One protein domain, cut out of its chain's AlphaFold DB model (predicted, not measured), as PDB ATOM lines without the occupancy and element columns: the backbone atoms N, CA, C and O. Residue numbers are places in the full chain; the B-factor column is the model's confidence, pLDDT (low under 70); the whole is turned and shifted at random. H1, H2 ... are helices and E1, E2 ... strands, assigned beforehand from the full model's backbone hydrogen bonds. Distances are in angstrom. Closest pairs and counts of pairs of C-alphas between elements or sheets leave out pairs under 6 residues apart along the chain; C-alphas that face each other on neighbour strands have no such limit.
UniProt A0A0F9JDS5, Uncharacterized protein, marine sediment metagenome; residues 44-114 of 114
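This is residues 44 to 114 of the 114 residues of an uncharacterized protein of marine sediment metagenome (UniProt A0A0F9JDS5). A long two-stranded hairpin of E1 and E2 has arms leaving it to either side at the end away from its turn: H2 follows E2 with no residue between them and turns off sideways, while on the other side residues 44 to 55, with H1, stick out and stand free. Beyond H2 the unnamed residues 92 to 106 swing out and fold back to the small H3, whose Tyr 110 comes near Thr 63 of E1; the parts make an open, loosely joined frame with few contacts between the helices and the hairpin. The printed part has 71 residues with three named helices and two named strands, in the order H1 E1 E2 H2 H3; the strands form one antiparallel sheet, and the class is mixed, helices and strands. The whole is loose, with a radius of gyration of the C-alphas of 14.8 A, and flat, spanning 40 by 32 by 17 A.

The sheet has two strands, E1, residues 60 to 67, and E2, residues 73 to 80, which form a hairpin. They are antiparallel neighbours, with 163 degrees between their N-to-C directions. C-alphas that face each other include those of Met 60 and Pro 80, 4.4 A apart, and those of Leu 67 and Gly 73, 5.1 A apart. Within hydrogen-bond range across the pair are, among others, N 63 and O 77 at 2.9 A and N 75 and O 65 at 2.9 A. H2, residues 81 to 91, follows E2 with no residue between them. Its closest C-alphas to E1 are those of Phe 81 and Met 60, 4.8 A apart, one of 3 pairs of C-alphas within 8 A. H3, residues 107 to 110, has 1 pair of C-alphas within 8 A with E1, that of Tyr 110 and Thr 63 at 7.3 A. H3 is apart from E2. H2 and H3 are only just apart, with their closest C-alphas 8.5 A from each other. H1, residues 46 to 54, belongs to the stretch 44 to 55 that stands free; it is apart from E2, H2 and H3. In H1 and H2 every O i to N i+4 pair is within hydrogen-bond range. H3 is too short for such a pair, and its 1 pair of O i and N i+3 is within range.

E1 measures 21.9 A from first to last C-alpha, from C-alpha 60 at (249.370, 310.324, 235.312) to C-alpha 67 at (253.915, 288.974, 236.856). E2 runs from Gly 73 to Pro 80 over 23.3 A. H2, the longest helix with 11 residues, measures 15.1 A from Phe 81 to Tyr 91. H1 measures 12.1 A from Val 46 to Asn 54 and begins with C-alpha 46 at (240.076, 297.201, 242.332). H3 measures 5.7 A from Glu 107 to Tyr 110 and ends with C-alpha 110 at (259.979, 303.671, 230.687).

The two C-alphas farthest apart are those of Val 70 and Pro 95, at 42.7 A, and those of Val 44 and Ser 114, the first and last printed, are 28.0 A apart. The printed part has no cut and ends at residue 114, the chain's last. The links H1 to E1, E1 to E2 and E2 to H2 are tight, while H2 to H3 is a long link of 15 residues. The mean pLDDT of the printed part is 77.9; residues 98 to 114 are under 70, and H3 has a mean of 50.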
ATOM      1  N   VAL A  44     242.346 296.805 248.985       87.75
ATOM      2  CA  VAL A  44     241.144 297.482 248.500       87.75
ATOM      3  C   VAL A  44     240.568 296.717 247.316       87.75
ATOM      4  O   VAL A  44     241.284 295.953 246.658       87.75
ATOM      5  N   ASP A  45     239.274 296.894 247.054       88.50
ATOM      6  CA  ASP A  45     238.691 296.400 245.810       88.50
ATOM      7  C   ASP A  45     239.242 297.213 244.633       88.50
ATOM      8  O   ASP A  45     239.405 298.432 244.711       88.50
ATOM      9  N   VAL A  46     239.538 296.533 243.522       88.19
ATOM     10  CA  VAL A  46     240.076 297.201 242.332       88.19
ATOM     11  C   VAL A  46     239.093 298.234 241.769       88.19
ATOM     12  O   VAL A  46     239.514 299.242 241.210       88.19
ATOM     13  N   SER A  47     237.790 298.015 241.931       90.19
ATOM     14  CA  SER A  47     236.742 298.921 241.461       90.19
ATOM     15  C   SER A  47     236.742 300.216 242.272       90.19
ATOM     16  O   SER A  47     236.698 301.296 241.690       90.19
ATOM     17  N   GLU A  48     236.876 300.104 243.597       89.06
ATOM     18  CA  GLU A  48     236.928 301.243 244.524       89.06
ATOM     19  C   GLU A  48     238.166 302.110 244.270       89.06
ATOM     20  O   GLU A  48     238.052 303.323 244.102       89.06
ATOM     21  N   ILE A  49     239.351 301.494 244.156       87.94
ATOM     22  CA  ILE A  49     240.580 302.256 243.895       87.94
ATOM     23  C   ILE A  49     240.578 302.879 242.496       87.94
ATOM     24  O   ILE A  49     241.087 303.979 242.317       87.94
ATOM     25  N   THR A  50     239.967 302.218 241.506       85.81
ATOM     26  CA  THR A  50     239.825 302.790 240.158       85.81
ATOM     27  C   THR A  50     238.939 304.035 240.182       85.81
ATOM     28  O   THR A  50     239.226 305.002 239.483       85.81
ATOM     29  N   GLU A  51     237.882 304.046 240.997       86.62
ATOM     30  CA  GLU A  51     237.032 305.224 241.177       86.62
ATOM     31  C   GLU A  51     237.779 306.366 241.883       86.62
ATOM     32  O   GLU A  51     237.736 307.499 241.407       86.62
ATOM     33  N   GLU A  52     238.533 306.081 242.954       85.44
ATOM     34  CA  GLU A  52     239.403 307.073 243.612       85.44
ATOM     35  C   GLU A  52     240.411 307.671 242.621       85.44
ATOM     36  O   GLU A  52     240.569 308.889 242.552       85.44
ATOM     37  N   MET A  53     241.030 306.826 241.795       83.50
ATOM     38  CA  MET A  53     241.973 307.250 240.761       83.50
ATOM     39  C   MET A  53     241.315 308.098 239.667       83.50
ATOM     40  O   MET A  53     241.910 309.073 239.226       83.50
ATOM     41  N   ASN A  54     240.091 307.769 239.245       83.56
ATOM     42  CA  ASN A  54     239.356 308.552 238.244       83.56
ATOM     43  C   ASN A  54     238.926 309.932 238.763       83.56
ATOM     44  O   ASN A  54     238.667 310.833 237.965       83.56
ATOM     45  N   ASN A  55     238.839 310.100 240.083       86.50
ATOM     46  CA  ASN A  55     238.570 311.392 240.707       86.50
ATOM     47  C   ASN A  55     239.821 312.285 240.792       86.50
ATOM     48  O   ASN A  55     239.700 313.472 241.102       86.50
ATOM     49  N   ASP A  56     241.012 311.751 240.506       82.81
ATOM     50  CA  ASP A  56     242.229 312.542 240.357       82.81
ATOM     51  C   ASP A  56     242.285 313.146 238.947       82.81
ATOM     52  O   ASP A  56     242.466 312.453 237.950       82.81
ATOM     53  N   SER A  57     242.125 314.466 238.852       83.69
ATOM     54  CA  SER A  57     242.130 315.177 237.570       83.69
ATOM     55  C   SER A  57     243.532 315.393 236.992       83.69
ATOM     56  O   SER A  57     243.665 316.043 235.954       83.69
ATOM     57  N   ARG A  58     244.590 314.960 237.689       87.06
ATOM     58  CA  ARG A  58     245.968 315.102 237.208       87.06
ATOM     59  C   ARG A  58     246.254 314.077 236.122       87.06
ATOM     60  O   ARG A  58     245.818 312.933 236.186       87.06
ATOM     61  N   GLU A  59     247.048 314.482 235.141       85.62
ATOM     62  CA  GLU A  59     247.618 313.542 234.185       85.62
ATOM     63  C   GLU A  59     248.636 312.641 234.895       85.62
ATOM     64  O   GLU A  59     249.453 313.111 235.692       85.62
ATOM     65  N   MET A  60     248.574 311.337 234.623       87.12
ATOM     66  CA  MET A  60     249.370 310.324 235.312       87.12
ATOM     67  C   MET A  60     250.223 309.555 234.306       87.12
ATOM     68  O   MET A  60     249.715 309.038 233.314       87.12
ATOM     69  N   ALA A  61     251.511 309.405 234.603       87.81
ATOM     70  CA  ALA A  61     252.372 308.453 233.922       87.81
ATOM     71  C   ALA A  61     252.273 307.096 234.632       87.81
ATOM     72  O   ALA A  61     252.497 306.997 235.842       87.81
ATOM     73  N   GLY A  62     251.930 306.049 233.880       88.19
ATOM     74  CA  GLY A  62     251.748 304.698 234.401       88.19
ATOM     75  C   GLY A  62     252.616 303.668 233.687       88.19
ATOM     76  O   GLY A  62     252.755 303.703 232.468       88.19
ATOM     77  N   THR A  63     253.157 302.709 234.437       87.75
ATOM     78  CA  THR A  63     253.756 301.490 233.878       87.75
ATOM     79  C   THR A  63     253.157 300.255 234.534       87.75
ATOM     80  O   THR A  63     252.904 300.226 235.740       87.75
ATOM     81  N   MET A  64     252.900 299.230 233.725       90.31
ATOM     82  CA  MET A  64     252.264 297.995 234.160       90.31
ATOM     83  C   MET A  64     253.189 296.817 233.877       90.31
ATOM     84  O   MET A  64     253.479 296.507 232.724       90.31
ATOM     85  N   LEU A  65     253.619 296.137 234.936       89.00
ATOM     86  CA  LEU A  65     254.454 294.947 234.846       89.00
ATOM     87  C   LEU A  65     253.591 293.701 235.005       89.00
ATOM     88  O   LEU A  65     252.860 293.547 235.985       89.00
ATOM     89  N   GLN A  66     253.691 292.790 234.042       90.75
ATOM     90  CA  GLN A  66     253.036 291.491 234.119       90.75
ATOM     91  C   GLN A  66     253.880 290.544 234.977       90.75
ATOM     92  O   GLN A  66     255.025 290.243 234.644       90.75
ATOM     93  N   LEU A  67     253.302 290.033 236.065       88.56
ATOM     94  CA  LEU A  67     253.915 288.974 236.856       88.56
ATOM     95  C   LEU A  67     253.570 287.619 236.242       88.56
ATOM     96  O   LEU A  67     252.393 287.263 236.093       88.56
ATOM     97  N   ASN A  68     254.619 286.882 235.885       87.94
ATOM     98  CA  ASN A  68     254.561 285.531 235.344       87.94
ATOM     99  C   ASN A  68     255.161 284.544 236.362       87.94
ATOM    100  O   ASN A  68     256.073 284.892 237.109       87.94
ATOM    101  N   GLY A  69     254.676 283.298 236.377       84.25
ATOM    102  CA  GLY A  69     255.176 282.242 237.268       84.25
ATOM    103  C   GLY A  69     254.223 281.904 238.419       84.25
ATOM    104  O   GLY A  69     253.016 281.784 238.206       84.25
ATOM    105  N   VAL A  70     254.777 281.688 239.621       84.94
ATOM    106  CA  VAL A  70     254.035 281.211 240.810       84.94
ATOM    107  C   VAL A  70     252.987 282.226 241.271       84.94
ATOM    108  O   VAL A  70     251.879 281.842 241.637       84.94
ATOM    109  N   LEU A  71     253.315 283.518 241.203       82.00
ATOM    110  CA  LEU A  71     252.370 284.603 241.429       82.00
ATOM    111  C   LEU A  71     251.951 285.177 240.073       82.00
ATOM    112  O   LEU A  71     252.766 285.764 239.362       82.00
ATOM    113  N   LYS A  72     250.678 285.002 239.717       88.56
ATOM    114  CA  LYS A  72     250.082 285.619 238.529       88.56
ATOM    115  C   LYS A  72     249.389 286.908 238.937       88.56
ATOM    116  O   LYS A  72     248.575 286.904 239.855       88.56
ATOM    117  N   GLY A  73     249.689 287.994 238.241       89.69
ATOM    118  CA  GLY A  73     249.099 289.294 238.535       89.69
ATOM    119  C   GLY A  73     249.734 290.402 237.716       89.69
ATOM    120  O   GLY A  73     250.582 290.145 236.864       89.69
ATOM    121  N   LYS A  74     249.318 291.637 237.975       90.25
ATOM    122  CA  LYS A  74     249.913 292.830 237.378       90.25
ATOM    123  C   LYS A  74     250.320 293.782 238.489       90.25
ATOM    124  O   LYS A  74     249.577 293.940 239.452       90.25
ATOM    125  N   LEU A  75     251.490 294.391 238.349       90.25
ATOM    126  CA  LEU A  75     251.916 295.503 239.189       90.25
ATOM    127  C   LEU A  75     251.734 296.783 238.392       90.25
ATOM    128  O   LEU A  75     252.267 296.897 237.291       90.25
ATOM    129  N   LEU A  76     250.976 297.719 238.948       90.75
ATOM    130  CA  LEU A  76     250.757 299.034 238.368       90.75
ATOM    131  C   LEU A  76     251.536 300.057 239.191       90.75
ATOM    132  O   LEU A  76     251.315 300.186 240.392       90.75
ATOM    133  N   PHE A  77     252.445 300.771 238.537       89.31
ATOM    134  CA  PHE A  77     253.135 301.921 239.105       89.31
ATOM    135  C   PHE A  77     252.610 303.168 238.425       89.31
ATOM    136  O   PHE A  77     252.591 303.229 237.197       89.31
ATOM    137  N   MET A  78     252.195 304.151 239.214       89.56
ATOM    138  CA  MET A  78     251.675 305.413 238.710       89.56
ATOM    139  C   MET A  78     252.278 306.573 239.472       89.56
ATOM    140  O   MET A  78     252.428 306.517 240.692       89.56
ATOM    141  N   ILE A  79     252.601 307.625 238.735       89.00
ATOM    142  CA  ILE A  79     253.070 308.894 239.272       89.00
ATOM    143  C   ILE A  79     252.396 310.033 238.502       89.00
ATOM    144  O   ILE A  79     252.115 309.871 237.313       89.00
ATOM    145  N   PRO A  80     252.150 311.185 239.138       90.06
ATOM    146  CA  PRO A  80     251.757 312.392 238.424       90.06
ATOM    147  C   PRO A  80     252.757 312.736 237.313       90.06
ATOM    148  O   PRO A  80     253.969 312.564 237.482       90.06
ATOM    149  N   PHE A  81     252.248 313.189 236.169       87.19
ATOM    150  CA  PHE A  81     253.043 313.471 234.973       87.19
ATOM    151  C   PHE A  81     254.135 314.518 235.226       87.19
ATOM    152  O   PHE A  81     255.284 314.341 234.825       87.19
ATOM    153  N   ASP A  82     253.816 315.565 235.984       86.88
ATOM    154  CA  ASP A  82     254.769 316.581 236.438       86.88
ATOM    155  C   ASP A  82     255.913 315.976 237.270       86.88
ATOM    156  O   ASP A  82     257.081 316.322 237.088       86.88
ATOM    157  N   GLY A  83     255.595 315.015 238.140       86.69
ATOM    158  CA  GLY A  83     256.587 314.238 238.877       86.69
ATOM    159  C   GLY A  83     257.459 313.378 237.959       86.69
ATOM    160  O   GLY A  83     258.669 313.283 238.171       86.69
ATOM    161  N   ALA A  84     256.874 312.790 236.916       87.00
ATOM    162  CA  ALA A  84     257.590 311.969 235.945       87.00
ATOM    163  C   ALA A  84     258.641 312.773 235.161       87.00
ATOM    164  O   ALA A  84     259.782 312.318 235.047       87.00
ATOM    165  N   LEU A  85     258.299 313.989 234.721       85.94
ATOM    166  CA  LEU A  85     259.232 314.900 234.045       85.94
ATOM    167  C   LEU A  85     260.442 315.240 234.928       85.94
ATOM    168  O   LEU A  85     261.584 315.211 234.474       85.94
ATOM    169  N   VAL A  86     260.215 315.484 236.222       85.94
ATOM    170  CA  VAL A  86     261.305 315.752 237.172       85.94
ATOM    171  C   VAL A  86     262.233 314.544 237.312       85.94
ATOM    172  O   VAL A  86     263.454 314.704 237.323       85.94
ATOM    173  N   LEU A  87     261.686 313.327 237.412       83.81
ATOM    174  CA  LEU A  87     262.507 312.112 237.488       83.81
ATOM    175  C   LEU A  87     263.337 311.909 236.220       83.81
ATOM    176  O   LEU A  87     264.462 311.413 236.293       83.81
ATOM    177  N   GLN A  88     262.804 312.313 235.075       83.25
ATOM    178  CA  GLN A  88     263.513 312.232 233.814       83.25
ATOM    179  C   GLN A  88     264.663 313.230 233.708       83.25
ATOM    180  O   GLN A  88     265.754 312.827 233.304       83.25
ATOM    181  N   ASP A  89     264.466 314.481 234.130       84.56
ATOM    182  CA  ASP A  89     265.560 315.457 234.218       84.56
ATOM    183  C   ASP A  89     266.705 314.886 235.078       84.56
ATOM    184  O   ASP A  89     267.871 314.918 234.677       84.56
ATOM    185  N   TYR A  90     266.378 314.260 236.217       83.50
ATOM    186  CA  TYR A  90     267.370 313.583 237.058       83.50
ATOM    187  C   TYR A  90     268.060 312.409 236.353       83.50
ATOM    188  O   TYR A  90     269.280 312.274 236.448       83.50
ATOM    189  N   TYR A  91     267.311 311.571 235.634       83.44
ATOM    190  CA  TYR A  91     267.866 310.435 234.895       83.44
ATOM    191  C   TYR A  91     268.839 310.881 233.794       83.44
ATOM    192  O   TYR A  91     269.924 310.316 233.648       83.44
ATOM    193  N   LEU A  92     268.481 311.934 233.057       84.00
ATOM    194  CA  LEU A  92     269.285 312.507 231.979       84.00
ATOM    195  C   LEU A  92     270.386 313.451 232.480       84.00
ATOM    196  O   LEU A  92     271.123 314.007 231.667       84.00
ATOM    197  N   CYS A  93     270.516 313.641 233.798       80.31
ATOM    198  CA  CYS A  93     271.431 314.613 234.403       80.31
ATOM    199  C   CYS A  93     271.239 316.038 233.840       80.31
ATOM    200  O   CYS A  93     272.205 316.789 233.689       80.31
ATOM    201  N   SER A  94     269.997 316.397 233.510       79.62
ATOM    202  CA  SER A  94     269.616 317.702 232.969       79.62
ATOM    203  C   SER A  94     269.117 318.640 234.081       79.62
ATOM    204  O   SER A  94     268.663 318.172 235.129       79.62
ATOM    205  N   PRO A  95     269.227 319.973 233.914       77.31
ATOM    206  CA  PRO A  95     268.650 320.928 234.857       77.31
ATOM    207  C   PRO A  95     267.142 320.723 235.034       77.31
ATOM    208  O   PRO A  95     266.423 320.542 234.063       77.31
ATOM    209  N   LYS A  96     266.632 320.820 236.264       75.19
ATOM    210  CA  LYS A  96     265.191 320.683 236.525       75.19
ATOM    211  C   LYS A  96     264.367 321.677 235.689       75.19
ATOM    212  O   LYS A  96     264.651 322.875 235.701       75.19
ATOM    213  N   GLY A  97     263.297 321.191 235.063       74.94
ATOM    214  CA  GLY A  97     262.377 321.979 234.245       74.94
ATOM    215  C   GLY A  97     262.809 322.113 232.784       74.94
ATOM    216  O   GLY A  97     262.252 322.951 232.072       74.94
ATOM    217  N   THR A  98     263.799 321.329 232.338       68.75
ATOM    218  CA  THR A  98     264.202 321.304 230.926       68.75
ATOM    219  C   THR A  98     263.187 320.607 230.038       68.75
ATOM    220  O   THR A  98     262.975 321.048 228.909       68.75
ATOM    221  N   LEU A  99     262.526 319.567 230.546       64.56
ATOM    222  CA  LEU A  99     261.519 318.821 229.802       64.56
ATOM    223  C   LEU A  99     260.109 319.332 230.101       64.56
ATOM    224  O   LEU A  99     259.730 319.545 231.253       64.56
ATOM    225  N   LYS A 100     259.339 319.544 229.029       63.72
ATOM    226  CA  LYS A 100     257.925 319.950 229.082       63.72
ATOM    227  C   LYS A 100     256.978 318.869 228.565       63.72
ATOM    228  O   LYS A 100     255.807 318.894 228.914       63.72
ATOM    229  N   GLU A 101     257.496 317.939 227.766       61.34
ATOM    230  CA  GLU A 101     256.780 316.825 227.142       61.34
ATOM    231  C   GLU A 101     257.747 315.635 227.013       61.34
ATOM    232  O   GLU A 101     258.966 315.838 226.988       61.34
ATOM    233  N   PHE A 102     257.216 314.412 226.930       56.97
ATOM    234  CA  PHE A 102     258.005 313.238 226.553       56.97
ATOM    235  C   PHE A 102     258.222 313.233 225.030       56.97
ATOM    236  O   PHE A 102     257.268 313.302 224.263       56.97
ATOM    237  N   ASP A 103     259.473 313.147 224.591       58.66
ATOM    238  CA  ASP A 103     259.866 312.842 223.213       58.66
ATOM    239  C   ASP A 103     259.996 311.317 222.945       58.66
ATOM    240  O   ASP A 103     260.051 310.494 223.863       58.66
ATOM    241  N   GLU A 104     260.104 310.916 221.672       54.66
ATOM    242  CA  GLU A 104     260.251 309.503 221.264       54.66
ATOM    243  C   GLU A 104     261.486 308.795 221.872       54.66
ATOM    244  O   GLU A 104     261.504 307.569 221.981       54.66
ATOM    245  N   TYR A 105     262.514 309.532 222.313       52.06
ATOM    246  CA  TYR A 105     263.689 308.966 222.987       52.06
ATOM    247  C   TYR A 105     263.431 308.735 224.481       52.06
ATOM    248  O   TYR A 105     263.907 307.762 225.069       52.06
ATOM    249  N   THR A 106     262.631 309.589 225.099       53.62
ATOM    250  CA  THR A 106     262.279 309.555 226.514       53.62
ATOM    251  C   THR A 106     261.217 308.513 226.857       53.62
ATOM    252  O   THR A 106     261.302 307.907 227.930       53.62
ATOM    253  N   GLU A 107     260.295 308.195 225.941       53.56
ATOM    254  CA  GLU A 107     259.339 307.087 226.112       53.56
ATOM    255  C   GLU A 107     260.040 305.728 226.301       53.56
ATOM    256  O   GLU A 107     259.589 304.876 227.076       53.56
ATOM    257  N   THR A 108     261.192 305.524 225.652       48.34
ATOM    258  CA  THR A 108     261.973 304.275 225.759       48.34
ATOM    259  C   THR A 108     262.624 304.077 227.129       48.34
ATOM    260  O   THR A 108     262.937 302.951 227.510       48.34
ATOM    261  N   THR A 109     262.757 305.141 227.928       51.59
ATOM    262  CA  THR A 109     263.301 305.049 229.295       51.59
ATOM    263  C   THR A 109     262.332 304.317 230.232       51.59
ATOM    264  O   THR A 109     262.762 303.638 231.164       51.59
ATOM    265  N   TYR A 110     261.026 304.388 229.950       45.91
ATOM    266  CA  TYR A 110     259.979 303.671 230.687       45.91
ATOM    267  C   TYR A 110     259.691 302.274 230.112       45.91
ATOM    268  O   TYR A 110     259.200 301.403 230.829       45.91
ATOM    269  N   LYS A 111     260.035 302.043 228.839       40.03
ATOM    270  CA  LYS A 111     259.962 300.753 228.139       40.03
ATOM    271  C   LYS A 111     261.359 300.162 227.941       40.03
ATOM    272  O   LYS A 111     261.806 299.997 226.810       40.03
ATOM    273  N   LYS A 112     262.072 299.828 229.017       34.03
ATOM    274  CA  LYS A 112     263.287 299.020 228.859       34.03
ATOM    275  C   LYS A 112     262.927 297.536 228.905       34.03
ATOM    276  O   LYS A 112     262.729 296.998 229.987       34.03
ATOM    277  N   ASP A 113     262.808 296.967 227.706       36.72
ATOM    278  CA  ASP A 113     262.805 295.546 227.335       36.72
ATOM    279  C   ASP A 113     262.071 294.591 228.290       36.72
ATOM    280  O   ASP A 113     262.625 294.065 229.256       36.72
ATOM    281  N   SER A 114     260.799 294.357 227.955       37.28
ATOM    282  CA  SER A 114     260.042 293.143 228.288       37.28
ATOM    283  C   SER A 114     260.711 291.873 227.770       37.28
ATOM    284  O   SER A 114     261.136 291.913 226.592       37.28
TER     285      SER A 114